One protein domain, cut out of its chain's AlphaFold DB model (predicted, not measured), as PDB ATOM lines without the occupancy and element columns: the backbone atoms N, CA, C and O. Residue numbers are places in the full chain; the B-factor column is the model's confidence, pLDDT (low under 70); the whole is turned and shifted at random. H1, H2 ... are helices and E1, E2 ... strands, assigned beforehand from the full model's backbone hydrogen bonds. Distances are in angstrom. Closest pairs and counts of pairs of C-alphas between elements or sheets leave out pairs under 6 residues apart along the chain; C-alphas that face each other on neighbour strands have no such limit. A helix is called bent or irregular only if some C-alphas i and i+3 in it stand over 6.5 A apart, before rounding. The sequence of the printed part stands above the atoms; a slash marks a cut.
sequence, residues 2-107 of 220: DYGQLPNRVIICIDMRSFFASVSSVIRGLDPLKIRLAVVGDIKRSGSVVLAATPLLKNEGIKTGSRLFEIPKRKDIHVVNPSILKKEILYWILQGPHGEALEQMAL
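This is residues 2 to 107 of the 220 residues of an uncharacterized protein of Bacillus megaterium (UniProt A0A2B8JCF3). A small head is built on a sheet of three strands, with H1 over one face and the short H2 beside the strands; away from this head lie H3 and H4, which meet at a corner. The stretch of residues 2 to 11 sticks out as a free tail. The printed part has 106 residues, with four named helices and three named strands in the chain order H1, E1, E2, H2, E3, H3, H4; under half of the residues are in named elements. The sheet order is E2, E1, E3, mixed, and the class is mixed, helices and strands. The whole is loose, with a radius of gyration of the C-alphas of 17.1 A and spans of 51 by 37 by 25 A.

The inner strand E1, residues 36 to 40, is parallel to the edge strand E3, residues 77 to 80, at 28 degrees; N 40 and O 80 are 2.8 A apart, within hydrogen-bond range. The other edge strand E2, residues 50 to 53, is antiparallel to E1 at 161 degrees and forms a hairpin with it; N 39 and O 52 are 2.8 A apart, within hydrogen-bond range. H1, residues 16 to 27, is on the sheet at a height of 8.1 A, over E2 and E1, two layers with the helix on one face. It runs across the strands, but only just, at 61 degrees to E1 on the local plane. The closest C-alphas of H1 and E2 are those of Ala 21 and Ala 53, 5.4 A apart. H1 is irregular, but only just: C-alphas 17 and 20 are 6.8 A apart. H2, residues 55 to 59, stands at the sheet's level, with a height of 2.7 A; its closest C-alpha to E1 is that of Leu 57, 5.0 A from that of Arg 36. H3, residues 86 to 94, and H4, residues 99 to 106, are not on the sheet. They touch only at the corner, with the C-alphas of Ile 93 and Gly 99 closest at 5.8 A, at a steep tilt of 59 degrees, opposite ways. H1 is apart from H2, H3 and H4. Every O i to N i+4 pair is within hydrogen-bond range in H2, H3 and H4, and 6 of 8 are in H1.

H1 is 16.3 A long from C-alpha 16 at (27.202, 22.282, 319.907). E1 is 13.0 A long, H3 12.4 A and H4 10.2 A, with C-alpha 106 at (9.975, 32.089, 327.673).

The C-alphas of Gln 5 and Lys 73, the two farthest apart, are 53.7 A apart. The printed part has no cut. H2 to E3 is a long link of 17 residues. The mean pLDDT of the printed part is 76.8, and 40 residues are under 70: 2 to 19, 83 to 94, 97 to 98 and 100 to 107.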
ATOM      1  N   ASP A   2      27.271  44.689 299.271       60.97
ATOM      2  CA  ASP A   2      27.363  45.661 300.365       60.97
ATOM      3  C   ASP A   2      26.529  45.152 301.547       60.97
ATOM      4  O   ASP A   2      25.301  45.097 301.487       60.97
ATOM      5  N   TYR A   3      27.215  44.704 302.596       58.84
ATOM      6  CA  TYR A   3      26.589  44.135 303.788       58.84
ATOM      7  C   TYR A   3      26.020  45.212 304.731       58.84
ATOM      8  O   TYR A   3      25.307  44.861 305.668       58.84
ATOM      9  N   GLY A   4      26.273  46.505 304.476       69.56
ATOM     10  CA  GLY A   4      25.789  47.621 305.298       69.56
ATOM     11  C   GLY A   4      24.287  47.904 305.180       69.56
ATOM     12  O   GLY A   4      23.730  48.596 306.025       69.56
ATOM     13  N   GLN A   5      23.616  47.350 304.164       68.06
ATOM     14  CA  GLN A   5      22.171  47.518 303.943       68.06
ATOM     15  C   GLN A   5      21.322  46.378 304.528       68.06
ATOM     16  O   GLN A   5      20.094  46.404 304.434       68.06
ATOM     17  N   LEU A   6      21.952  45.353 305.110       56.28
ATOM     18  CA  LEU A   6      21.229  44.240 305.714       56.28
ATOM     19  C   LEU A   6      20.777  44.601 307.137       56.28
ATOM     20  O   LEU A   6      21.519  45.250 307.876       56.28
ATOM     21  N   PRO A   7      19.578  44.162 307.561       58.56
ATOM     22  CA  PRO A   7      19.113  44.384 308.922       58.56
ATOM     23  C   PRO A   7      20.085  43.750 309.918       58.56
ATOM     24  O   PRO A   7      20.413  42.566 309.815       58.56
ATOM     25  N   ASN A   8      20.520  44.545 310.893       50.16
ATOM     26  CA  ASN A   8      21.445  44.110 311.926       50.16
ATOM     27  C   ASN A   8      20.723  43.120 312.853       50.16
ATOM     28  O   ASN A   8      19.895  43.506 313.678       50.16
ATOM     29  N   ARG A   9      20.964  41.823 312.652       49.28
ATOM     30  CA  ARG A   9      20.387  40.744 313.461       49.28
ATOM     31  C   ARG A   9      21.490  40.152 314.323       49.28
ATOM     32  O   ARG A   9      22.472  39.638 313.794       49.28
ATOM     33  N   VAL A  10      21.311  40.185 315.639       45.47
ATOM     34  CA  VAL A  10      22.182  39.454 316.563       45.47
ATOM     35  C   VAL A  10      21.864  37.970 316.415       45.47
ATOM     36  O   VAL A  10      20.783  37.516 316.783       45.47
ATOM     37  N   ILE A  11      22.787  37.216 315.823       42.81
ATOM     38  CA  ILE A  11      22.672  35.765 315.673       42.81
ATOM     39  C   ILE A  11      23.574  35.126 316.728       42.81
ATOM     40  O   ILE A  11      24.797  35.219 316.646       42.81
ATOM     41  N   ILE A  12      22.972  34.463 317.714       45.50
ATOM     42  CA  ILE A  12      23.707  33.633 318.670       45.50
ATOM     43  C   ILE A  12      23.932  32.265 318.018       45.50
ATOM     44  O   ILE A  12      23.023  31.442 317.927       45.50
ATOM     45  N   CYS A  13      25.152  32.018 317.547       40.16
ATOM     46  CA  CYS A  13      25.563  30.714 317.031       40.16
ATOM     47  C   CYS A  13      26.137  29.862 318.167       40.16
ATOM     48  O   CYS A  13      27.246  30.113 318.632       40.16
ATOM     49  N   ILE A  14      25.412  28.824 318.590       50.69
ATOM     50  CA  ILE A  14      25.931  27.831 319.539       50.69
ATOM     51  C   ILE A  14      26.479  26.642 318.739       50.69
ATOM     52  O   ILE A  14      25.716  25.796 318.269       50.69
ATOM     53  N   ASP A  15      27.804  26.559 318.572       52.75
ATOM     54  CA  ASP A  15      28.441  25.361 318.005       52.75
ATOM     55  C   ASP A  15      28.443  24.222 319.028       52.75
ATOM     56  O   ASP A  15      29.403  24.016 319.771       52.75
ATOM     57  N   MET A  16      27.372  23.432 319.019       51.06
ATOM     58  CA  MET A  16      27.202  22.282 319.907       51.06
ATOM     59  C   MET A  16      28.313  21.218 319.779       51.06
ATOM     60  O   MET A  16      28.464  20.410 320.693       51.06
ATOM     61  N   ARG A  17      29.105  21.183 318.689       52.00
ATOM     62  CA  ARG A  17      30.158  20.160 318.498       52.00
ATOM     63  C   ARG A  17      31.441  20.487 319.256       52.00
ATOM     64  O   ARG A  17      32.091  19.582 319.776       52.00
ATOM     65  N   SER A  18      31.811  21.762 319.324       56.59
ATOM     66  CA  SER A  18      32.986  22.218 320.082       56.59
ATOM     67  C   SER A  18      32.627  22.626 321.512       56.59
ATOM     68  O   SER A  18      33.483  22.594 322.396       56.59
ATOM     69  N   PHE A  19      31.351  22.935 321.754       69.38
ATOM     70  CA  PHE A  19      30.827  23.403 323.034       69.38
ATOM     71  C   PHE A  19      31.170  22.479 324.207       69.38
ATOM     72  O   PHE A  19      31.702  22.934 325.217       69.38
ATOM     73  N   PHE A  20      30.941  21.169 324.071       73.06
ATOM     74  CA  PHE A  20      31.137  20.237 325.185       73.06
ATOM     75  C   PHE A  20      32.589  20.166 325.664       73.06
ATOM     76  O   PHE A  20      32.824  20.193 326.870       73.06
ATOM     77  N   ALA A  21      33.562  20.091 324.750       80.38
ATOM     78  CA  ALA A  21      34.975  20.010 325.116       80.38
ATOM     79  C   ALA A  21      35.490  21.342 325.677       80.38
ATOM     80  O   ALA A  21      36.168  21.352 326.705       80.38
ATOM     81  N   SER A  22      35.122  22.462 325.047       76.88
ATOM     82  CA  SER A  22      35.548  23.788 325.494       76.88
ATOM     83  C   SER A  22      35.005  24.122 326.878       76.88
ATOM     84  O   SER A  22      35.769  24.474 327.772       76.88
ATOM     85  N   VAL A  23      33.704  23.938 327.100       74.81
ATOM     86  CA  VAL A  23      33.099  24.285 328.387       74.81
ATOM     87  C   VAL A  23      33.495  23.286 329.480       74.81
ATOM     88  O   VAL A  23      33.782  23.704 330.600       74.81
ATOM     89  N   SER A  24      33.641  21.991 329.166       78.44
ATOM     90  CA  SER A  24      34.187  21.020 330.134       78.44
ATOM     91  C   SER A  24      35.601  21.380 330.592       78.44
ATOM     92  O   SER A  24      35.935  21.104 331.746       78.44
ATOM     93  N   SER A  25      36.408  21.986 329.713       82.38
ATOM     94  CA  SER A  25      37.752  22.480 330.037       82.38
ATOM     95  C   SER A  25      37.675  23.705 330.948       82.38
ATOM     96  O   SER A  25      38.237  23.684 332.038       82.38
ATOM     97  N   VAL A  26      36.894  24.721 330.563       78.06
ATOM     98  CA  VAL A  26      36.764  25.979 331.320       78.06
ATOM     99  C   VAL A  26      36.201  25.755 332.727       78.06
ATOM    100  O   VAL A  26      36.758  26.282 333.684       78.06
ATOM    101  N   ILE A  27      35.170  24.915 332.889       72.69
ATOM    102  CA  ILE A  27      34.598  24.574 334.211       72.69
ATOM    103  C   ILE A  27      35.648  23.948 335.140       72.69
ATOM    104  O   ILE A  27      35.585  24.098 336.356       72.69
ATOM    105  N   ARG A  28      36.633  23.248 334.573       79.75
ATOM    106  CA  ARG A  28      37.728  22.615 335.318       79.75
ATOM    107  C   ARG A  28      38.928  23.547 335.510       79.75
ATOM    108  O   ARG A  28      39.965  23.090 335.978       79.75
ATOM    109  N   GLY A  29      38.810  24.822 335.131       81.94
ATOM    110  CA  GLY A  29      39.907  25.789 335.161       81.94
ATOM    111  C   GLY A  29      41.007  25.498 334.136       81.94
ATOM    112  O   GLY A  29      42.148  25.906 334.331       81.94
ATOM    113  N   LEU A  30      40.693  24.760 333.065       86.81
ATOM    114  CA  LEU A  30      41.644  24.336 332.035       86.81
ATOM    115  C   LEU A  30      41.467  25.170 330.760       86.81
ATOM    116  O   LEU A  30      40.346  25.460 330.341       86.81
ATOM    117  N   ASP A  31      42.581  25.502 330.105       84.44
ATOM    118  CA  ASP A  31      42.585  26.196 328.814       84.44
ATOM    119  C   ASP A  31      42.227  25.207 327.681       84.44
ATOM    120  O   ASP A  31      43.000  24.278 327.412       84.44
ATOM    121  N   PRO A  32      41.084  25.385 326.989       84.94
ATOM    122  CA  PRO A  32      40.609  24.455 325.966       84.94
ATOM    123  C   PRO A  32      41.524  24.357 324.739       84.94
ATOM    124  O   PRO A  32      41.425  23.385 323.990       84.94
ATOM    125  N   LEU A  33      42.409  25.336 324.516       87.19
ATOM    126  CA  LEU A  33      43.378  25.316 323.418       87.19
ATOM    127  C   LEU A  33      44.673  24.583 323.790       87.19
ATOM    128  O   LEU A  33      45.425  24.203 322.894       87.19
ATOM    129  N   LYS A  34      44.934  24.377 325.086       89.75
ATOM    130  CA  LYS A  34      46.179  23.775 325.598       89.75
ATOM    131  C   LYS A  34      45.994  22.403 326.235       89.75
ATOM    132  O   LYS A  34      46.967  21.666 326.379       89.75
ATOM    133  N   ILE A  35      44.770  22.050 326.612       92.94
ATOM    134  CA  ILE A  35      44.471  20.768 327.244       92.94
ATOM    135  C   ILE A  35      44.131  19.685 326.215       92.94
ATOM    136  O   ILE A  35      43.570  19.962 325.155       92.94
ATOM    137  N   ARG A  36      44.445  18.429 326.548       93.81
ATOM    138  CA  ARG A  36      43.919  17.246 325.861       93.81
ATOM    139  C   ARG A  36      42.726  16.721 326.643       93.81
ATOM    140  O   ARG A  36      42.898  16.063 327.667       93.81
ATOM    141  N   LEU A  37      41.520  17.017 326.178       93.06
ATOM    142  CA  LEU A  37      40.290  16.558 326.811       93.06
ATOM    143  C   LEU A  37      39.338  15.943 325.784       93.06
ATOM    144  O   LEU A  37      39.066  16.528 324.734       93.06
ATOM    145  N   ALA A  38      38.810  14.766 326.119       93.12
ATOM    146  CA  ALA A  38      37.728  14.097 325.411       93.12
ATOM    147  C   ALA A  38      36.485  14.020 326.301       93.12
ATOM    148  O   ALA A  38      36.541  13.571 327.446       93.12
ATOM    149  N   VAL A  39      35.349  14.415 325.738       90.88
ATOM    150  CA  VAL A  39      34.026  14.221 326.328       90.88
ATOM    151  C   VAL A  39      33.436  12.946 325.746       90.88
ATOM    152  O   VAL A  39      33.212  12.863 324.540       90.88
ATOM    153  N   VAL A  40      33.178  11.955 326.592       90.81
ATOM    154  CA  VAL A  40      32.681  10.626 326.214       90.81
ATOM    155  C   VAL A  40      31.312  10.418 326.839       90.81
ATOM    156  O   VAL A  40      31.130  10.717 328.014       90.81
ATOM    157  N   GLY A  41      30.343   9.903 326.074       85.25
ATOM    158  CA  GLY A  41      28.965   9.762 326.564       85.25
ATOM    159  C   GLY A  41      28.871   8.960 327.866       85.25
ATOM    160  O   GLY A  41      28.230   9.388 328.822       85.25
ATOM    161  N   ASP A  42      29.600   7.850 327.928       86.50
ATOM    162  CA  ASP A  42      29.727   7.010 329.117       86.50
ATOM    163  C   ASP A  42      31.149   6.453 329.244       86.50
ATOM    164  O   ASP A  42      31.531   5.545 328.508       86.50
ATOM    165  N   ILE A  43      31.928   6.980 330.192       88.75
ATOM    166  CA  ILE A  43      33.305   6.538 330.455       88.75
ATOM    167  C   ILE A  43      33.400   5.101 330.992       88.75
ATOM    168  O   ILE A  43      34.484   4.522 330.983       88.75
ATOM    169  N   LYS A  44      32.297   4.515 331.475       88.62
ATOM    170  CA  LYS A  44      32.281   3.140 331.998       88.62
ATOM    171  C   LYS A  44      32.146   2.099 330.889       88.62
ATOM    172  O   LYS A  44      32.470   0.933 331.100       88.62
ATOM    173  N   ARG A  45      31.693   2.503 329.699       89.06
ATOM    174  CA  ARG A  45      31.483   1.617 328.551       89.06
ATOM    175  C   ARG A  45      32.591   1.821 327.521       89.06
ATOM    176  O   ARG A  45      32.633   2.844 326.850       89.06
ATOM    177  N   SER A  46      33.448   0.819 327.317       81.81
ATOM    178  CA  SER A  46      34.581   0.893 326.371       81.81
ATOM    179  C   SER A  46      34.175   1.264 324.936       81.81
ATOM    180  O   SER A  46      34.891   2.000 324.266       81.81
ATOM    181  N   GLY A  47      33.009   0.803 324.471       86.44
ATOM    182  CA  GLY A  47      32.449   1.139 323.154       86.44
ATOM    183  C   GLY A  47      31.719   2.487 323.080       86.44
ATOM    184  O   GLY A  47      31.066   2.775 322.072       86.44
ATOM    185  N   SER A  48      31.760   3.293 324.144       89.06
ATOM    186  CA  SER A  48      31.101   4.595 324.175       89.06
ATOM    187  C   SER A  48      31.751   5.580 323.210       89.06
ATOM    188  O   SER A  48      32.939   5.486 322.897       89.06
ATOM    189  N   VAL A  49      30.940   6.505 322.708       89.88
ATOM    190  CA  VAL A  49      31.328   7.453 321.664       89.88
ATOM    191  C   VAL A  49      31.916   8.715 322.286       89.88
ATOM    192  O   VAL A  49      31.380   9.255 323.259       89.88
ATOM    193  N   VAL A  50      32.991   9.210 321.679       90.69
ATOM    194  CA  VAL A  50      33.526  10.552 321.896       90.69
ATOM    195  C   VAL A  50      32.559  11.563 321.290       90.69
ATOM    196  O   VAL A  50      32.390  11.646 320.072       90.69
ATOM    197  N   LEU A  51      31.921  12.341 322.157       87.31
ATOM    198  CA  LEU A  51      30.977  13.392 321.791       87.31
ATOM    199  C   LEU A  51      31.718  14.643 321.303       87.31
ATOM    200  O   LEU A  51      31.334  15.256 320.308       87.31
ATOM    201  N   ALA A  52      32.813  14.995 321.975       88.62
ATOM    202  CA  ALA A  52      33.653  16.130 321.622       88.62
ATOM    203  C   ALA A  52      35.095  15.909 322.083       88.62
ATOM    204  O   ALA A  52      35.347  15.206 323.059       88.62
ATOM    205  N   ALA A  53      36.038  16.558 321.406       90.62
ATOM    206  CA  ALA A  53      37.443  16.582 321.788       90.62
ATOM    207  C   ALA A  53      38.016  17.990 321.589       90.62
ATOM    208  O   ALA A  53      37.599  18.723 320.684       90.62
ATOM    209  N   THR A  54      38.968  18.371 322.435       90.81
ATOM    210  CA  THR A  54      39.733  19.621 322.310       90.81
ATOM    211  C   THR A  54      40.601  19.631 321.047       90.81
ATOM    212  O   THR A  54      41.007  18.554 320.603       90.81
ATOM    213  N   PRO A  55      40.956  20.805 320.491       89.56
ATOM    214  CA  PRO A  55      41.771  20.911 319.277       89.56
ATOM    215  C   PRO A  55      43.073  20.102 319.309       89.56
ATOM    216  O   PRO A  55      43.362  19.393 318.350       89.56
ATOM    217  N   LEU A  56      43.823  20.126 320.416       90.94
ATOM    218  CA  LEU A  56      45.062  19.346 320.530       90.94
ATOM    219  C   LEU A  56      44.822  17.843 320.417       90.94
ATOM    220  O   LEU A  56      45.521  17.156 319.684       90.94
ATOM    221  N   LEU A  57      43.797  17.339 321.101       91.50
ATOM    222  CA  LEU A  57      43.452  15.921 321.055       91.50
ATOM    223  C   LEU A  57      42.895  15.505 319.678       91.50
ATOM    224  O   LEU A  57      43.133  14.384 319.233       91.50
ATOM    225  N   LYS A  58      42.232  16.427 318.963       90.62
ATOM    226  CA  LYS A  58      41.832  16.238 317.556       90.62
ATOM    227  C   LYS A  58      43.031  16.106 316.622       90.62
ATOM    228  O   LYS A  58      43.015  15.240 315.752       90.62
ATOM    229  N   ASN A  59      44.069  16.916 316.821       90.38
ATOM    230  CA  ASN A  59      45.307  16.832 316.040       90.38
ATOM    231  C   ASN A  59      46.058  15.508 316.265       90.38
ATOM    232  O   ASN A  59      46.834  15.092 315.413       90.38
ATOM    233  N   GLU A  60      45.791  14.828 317.381       90.81
ATOM    234  CA  GLU A  60      46.324  13.497 317.698       90.81
ATOM    235  C   GLU A  60      45.432  12.348 317.180       90.81
ATOM    236  O   GLU A  60      45.679  11.184 317.484       90.81
ATOM    237  N   GLY A  61      44.405  12.651 316.376       89.94
ATOM    238  CA  GLY A  61      43.579  11.662 315.673       89.94
ATOM    239  C   GLY A  61      42.247  11.316 316.343       89.94
ATOM    240  O   GLY A  61      41.440  10.610 315.740       89.94
ATOM    241  N   ILE A  62      41.963  11.841 317.541       92.38
ATOM    242  CA  ILE A  62      40.701  11.586 318.253       92.38
ATOM    243  C   ILE A  62      39.652  12.625 317.864       92.38
ATOM    244  O   ILE A  62      39.740  13.803 318.212       92.38
ATOM    245  N   LYS A  63      38.604  12.182 317.175       87.44
ATOM    246  CA  LYS A  63      37.531  13.046 316.663       87.44
ATOM    247  C   LYS A  63      36.181  12.678 317.265       87.44
ATOM    248  O   LYS A  63      36.011  11.629 317.880       87.44
ATOM    249  N   THR A  64      35.189  13.546 317.071       84.38
ATOM    250  CA  THR A  64      33.794  13.187 317.353       84.38
ATOM    251  C   THR A  64      33.438  11.925 316.563       84.38
ATOM    252  O   THR A  64      33.689  11.868 315.359       84.38
ATOM    253  N   GLY A  65      32.876  10.924 317.241       85.44
ATOM    254  CA  GLY A  65      32.585   9.609 316.662       85.44
ATOM    255  C   GLY A  65      33.610   8.518 316.993       85.44
ATOM    256  O   GLY A  65      33.232   7.349 316.980       85.44
ATOM    257  N   SER A  66      34.851   8.870 317.363       92.31
ATOM    258  CA  SER A  66      35.833   7.901 317.881       92.31
ATOM    259  C   SER A  66      35.294   7.177 319.114       92.31
ATOM    260  O   SER A  66      34.433   7.696 319.833       92.31
ATOM    261  N   ARG A  67      35.795   5.974 319.385       92.44
ATOM    262  CA  ARG A  67      35.416   5.197 320.570       92.44
ATOM    263  C   ARG A  67      36.345   5.459 321.746       92.44
ATOM    264  O   ARG A  67      37.517   5.771 321.572       92.44
ATOM    265  N   LEU A  68      35.835   5.285 322.966       92.62
ATOM    266  CA  LEU A  68      36.626   5.437 324.192       92.62
ATOM    267  C   LEU A  68      37.898   4.572 324.176       92.62
ATOM    268  O   LEU A  68      38.939   5.019 324.647       92.62
ATOM    269  N   PHE A  69      37.840   3.364 323.609       91.50
ATOM    270  CA  PHE A  69      39.016   2.496 323.488       91.50
ATOM    271  C   PHE A  69      40.080   2.999 322.495       91.50
ATOM    272  O   PHE A  69      41.216   2.541 322.571       91.50
ATOM    273  N   GLU A  70      39.738   3.914 321.580       92.00
ATOM    274  CA  GLU A  70      40.687   4.524 320.636       92.00
ATOM    275  C   GLU A  70      41.517   5.631 321.298       92.00
ATOM    276  O   GLU A  70      42.563   6.008 320.777       92.00
ATOM    277  N   ILE A  71      41.079   6.156 322.449       92.81
ATOM    278  CA  ILE A  71      41.804   7.207 323.165       92.81
ATOM    279  C   ILE A  71      43.062   6.606 323.816       92.81
ATOM    280  O   ILE A  71      42.944   5.673 324.622       92.81
ATOM    281  N   PRO A  72      44.266   7.155 323.555       92.06
ATOM    282  CA  PRO A  72      45.485   6.693 324.204       92.06
ATOM    283  C   PRO A  72      45.381   6.795 325.729       92.06
ATOM    284  O   PRO A  72      45.032   7.840 326.277       92.06
ATOM    285  N   LYS A  73      45.742   5.722 326.440       88.38
ATOM    286  CA  LYS A  73      45.775   5.696 327.911       88.38
ATOM    287  C   LYS A  73      47.000   6.451 328.442       88.38
ATOM    288  O   LYS A  73      47.950   5.844 328.929       88.38
ATOM    289  N   ARG A  74      46.992   7.780 328.320       91.44
ATOM    290  CA  ARG A  74      48.039   8.672 328.835       91.44
ATOM    291  C   ARG A  74      47.508   9.532 329.976       91.44
ATOM    292  O   ARG A  74      46.347   9.921 329.976       91.44
ATOM    293  N   LYS A  75      48.379   9.861 330.935       87.69
ATOM    294  CA  LYS A  75      48.016  10.662 332.120       87.69
ATOM    295  C   LYS A  75      47.647  12.112 331.794       87.69
ATOM    296  O   LYS A  75      46.958  12.738 332.585       87.69
ATOM    297  N   ASP A  76      48.109  12.638 330.661       92.06
ATOM    298  CA  ASP A  76      47.845  14.010 330.221       92.06
ATOM    299  C   ASP A  76      46.549  14.158 329.406       92.06
ATOM    300  O   ASP A  76      46.190  15.275 329.038       92.06
ATOM    301  N   ILE A  77      45.849  13.051 329.121       93.19
ATOM    302  CA  ILE A  77      44.550  13.062 328.443       93.19
ATOM    303  C   ILE A  77      43.439  12.938 329.483       93.19
ATOM    304  O   ILE A  77      43.296  11.923 330.164       93.19
ATOM    305  N   HIS A  78      42.601  13.966 329.563       92.69
ATOM    306  CA  HIS A  78      41.427  13.981 330.419       92.69
ATOM    307  C   HIS A  78      40.231  13.384 329.678       92.69
ATOM    308  O   HIS A  78      39.802  13.903 328.650       92.69
ATOM    309  N   VAL A  79      39.655  12.313 330.217       92.56
ATOM    310  CA  VAL A  79      38.414  11.729 329.702       92.56
ATOM    311  C   VAL A  79      37.302  12.019 330.697       92.56
ATOM    312  O   VAL A  79      37.408  11.668 331.871       92.56
ATOM    313  N   VAL A  80      36.246  12.686 330.242       90.12
ATOM    314  CA  VAL A  80      35.146  13.131 331.105       90.12
ATOM    315  C   VAL A  80      33.799  12.745 330.508       90.12
ATOM    316  O   VAL A  80      33.642  12.706 329.289       90.12
ATOM    317  N   ASN A  81      32.803  12.499 331.358       87.38
ATOM    318  CA  ASN A  81      31.413  12.503 330.907       87.38
ATOM    319  C   ASN A  81      30.978  13.932 330.536       87.38
ATOM    320  O   ASN A  81      31.530  14.895 331.081       87.38
ATOM    321  N   PRO A  82      29.980  14.100 329.650       78.38
ATOM    322  CA  PRO A  82      29.363  15.401 329.411       78.38
ATOM    323  C   PRO A  82      28.773  15.934 330.723       78.38
ATOM    324  O   PRO A  82      27.788  15.402 331.226       78.38
ATOM    325  N   SER A  83      29.400  16.967 331.297       64.56
ATOM    326  CA  SER A  83      28.958  17.561 332.567       64.56
ATOM    327  C   SER A  83      27.852  18.598 332.393       64.56
ATOM    328  O   SER A  83      27.144  18.892 333.345       64.56
ATOM    329  N   ILE A  84      27.668  19.124 331.182       59.34
ATOM    330  CA  ILE A  84      26.697  20.185 330.931       59.34
ATOM    331  C   ILE A  84      25.359  19.578 330.547       59.34
ATOM    332  O   ILE A  84      25.147  19.113 329.424       59.34
ATOM    333  N   LEU A  85      24.432  19.634 331.494       57.25
ATOM    334  CA  LEU A  85      23.016  19.469 331.220       57.25
ATOM    335  C   LEU A  85      22.537  20.692 330.431       57.25
ATOM    336  O   LEU A  85      22.956  21.814 330.706       57.25
ATOM    337  N   LYS A  86      21.592  20.502 329.501       56.03
ATOM    338  CA  LYS A  86      20.866  21.580 328.793       56.03
ATOM    339  C   LYS A  86      20.521  22.763 329.726       56.03
ATOM    340  O   LYS A  86      20.637  23.913 329.327       56.03
ATOM    341  N   LYS A  87      20.189  22.467 330.989       55.16
ATOM    342  CA  LYS A  87      19.889  23.426 332.064       55.16
ATOM    343  C   LYS A  87      21.029  24.397 332.407       55.16
ATOM    344  O   LYS A  87      20.744  25.566 332.612       55.16
ATOM    345  N   GLU A  88      22.287  23.957 332.443       63.56
ATOM    346  CA  GLU A  88      23.413  24.857 332.735       63.56
ATOM    347  C   GLU A  88      23.665  25.813 331.567       63.56
ATOM    348  O   GLU A  88      23.862  27.000 331.790       63.56
ATOM    349  N   ILE A  89      23.573  25.337 330.318       67.94
ATOM    350  CA  ILE A  89      23.662  26.208 329.128       67.94
ATOM    351  C   ILE A  89      22.595  27.297 329.199       67.94
ATOM    352  O   ILE A  89      22.903  28.473 329.030       67.94
ATOM    353  N   LEU A  90      21.347  26.900 329.476       61.72
ATOM    354  CA  LEU A  90      20.253  27.848 329.658       61.72
ATOM    355  C   LEU A  90      20.545  28.833 330.792       61.72
ATOM    356  O   LEU A  90      20.337  30.022 330.597       61.72
ATOM    357  N   TYR A  91      21.065  28.370 331.931       67.12
ATOM    358  CA  TYR A  91      21.439  29.242 333.045       67.12
ATOM    359  C   TYR A  91      22.452  30.311 332.618       67.12
ATOM    360  O   TYR A  91      22.197  31.494 332.811       67.12
ATOM    361  N   TRP A  92      23.554  29.934 331.964       66.75
ATOM    362  CA  TRP A  92      24.562  30.901 331.512       66.75
ATOM    363  C   TRP A  92      24.026  31.879 330.456       66.75
ATOM    364  O   TRP A  92      24.421  33.042 330.451       66.75
ATOM    365  N   ILE A  93      23.110  31.439 329.585       69.88
ATOM    366  CA  ILE A  93      22.444  32.321 328.612       69.88
ATOM    367  C   ILE A  93      21.504  33.307 329.323       69.88
ATOM    368  O   ILE A  93      21.501  34.488 328.983       69.88
ATOM    369  N   LEU A  94      20.747  32.843 330.324       68.69
ATOM    370  CA  LEU A  94      19.841  33.671 331.128       68.69
ATOM    371  C   LEU A  94      20.583  34.675 332.021       68.69
ATOM    372  O   LEU A  94      20.055  35.741 332.302       68.69
ATOM    373  N   GLN A  95      21.810  34.370 332.444       73.25
ATOM    374  CA  GLN A  95      22.668  35.308 333.180       73.25
ATOM    375  C   GLN A  95      23.443  36.269 332.256       73.25
ATOM    376  O   GLN A  95      24.164  37.146 332.729       73.25
ATOM    377  N   GLY A  96      23.347  36.089 330.935       72.56
ATOM    378  CA  GLY A  96      24.034  36.912 329.945       72.56
ATOM    379  C   GLY A  96      23.261  38.180 329.546       72.56
ATOM    380  O   GLY A  96      22.109  38.362 329.930       72.56
ATOM    381  N   PRO A  97      23.842  39.035 328.681       68.62
ATOM    382  CA  PRO A  97      23.244  40.310 328.250       68.62
ATOM    383  C   PRO A  97      21.891  40.189 327.533       68.62
ATOM    384  O   PRO A  97      21.183  41.176 327.365       68.62
ATOM    385  N   HIS A  98      21.550  38.989 327.062       65.69
ATOM    386  CA  HIS A  98      20.296  38.692 326.368       65.69
ATOM    387  C   HIS A  98      19.333  37.848 327.214       65.69
ATOM    388  O   HIS A  98      18.318  37.388 326.696       65.69
ATOM    389  N   GLY A  99      19.648  37.634 328.494       71.06
ATOM    390  CA  GLY A  99      18.877  36.781 329.388       71.06
ATOM    391  C   GLY A  99      17.447  37.259 329.597       71.06
ATOM    392  O   GLY A  99      16.524  36.473 329.430       71.06
ATOM    393  N   GLU A 100      17.264  38.560 329.833       67.94
ATOM    394  CA  GLU A 100      15.945  39.180 330.011       67.94
ATOM    395  C   GLU A 100      15.070  39.036 328.755       67.94
ATOM    396  O   GLU A 100      13.908  38.653 328.837       67.94
ATOM    397  N   ALA A 101      15.632  39.255 327.563       67.12
ATOM    398  CA  ALA A 101      14.904  39.052 326.310       67.12
ATOM    399  C   ALA A 101      14.499  37.579 326.116       67.12
ATOM    400  O   ALA A 101      13.393  37.293 325.657       67.12
ATOM    401  N   LEU A 102      15.377  36.644 326.492       65.94
ATOM    402  CA  LEU A 102      15.077  35.214 326.462       65.94
ATOM    403  C   LEU A 102      13.980  34.843 327.466       65.94
ATOM    404  O   LEU A 102      13.117  34.029 327.152       65.94
ATOM    405  N   GLU A 103      14.010  35.444 328.653       66.69
ATOM    406  CA  GLU A 103      13.019  35.252 329.705       66.69
ATOM    407  C   GLU A 103      11.649  35.758 329.248       66.69
ATOM    408  O   GLU A 103      10.683  35.005 329.297       66.69
ATOM    409  N   GLN A 104      11.575  36.957 328.661       64.12
ATOM    410  CA  GLN A 104      10.344  37.514 328.085       64.12
ATOM    411  C   GLN A 104       9.763  36.650 326.953       64.12
ATOM    412  O   GLN A 104       8.546  36.539 326.806       64.12
ATOM    413  N   MET A 105      10.618  35.994 326.161       63.66
ATOM    414  CA  MET A 105      10.185  35.008 325.164       63.66
ATOM    415  C   MET A 105       9.743  33.679 325.796       63.66
ATOM    416  O   MET A 105       8.902  32.984 325.228       63.66
ATOM    417  N   ALA A 106      10.301  33.313 326.948       63.84
ATOM    418  CA  ALA A 106       9.975  32.089 327.673       63.84
ATOM    419  C   ALA A 106       8.743  32.222 328.584       63.84
ATOM    420  O   ALA A 106       8.201  31.194 328.988       63.84
ATOM    421  N   LEU A 107       8.288  33.448 328.883       69.62
ATOM    422  CA  LEU A 107       7.078  33.690 329.670       69.62
ATOM    423  C   LEU A 107       5.857  33.005 329.038       69.62
ATOM    424  O   LEU A 107       5.598  33.128 327.832       69.62
TER     425      LEU A 107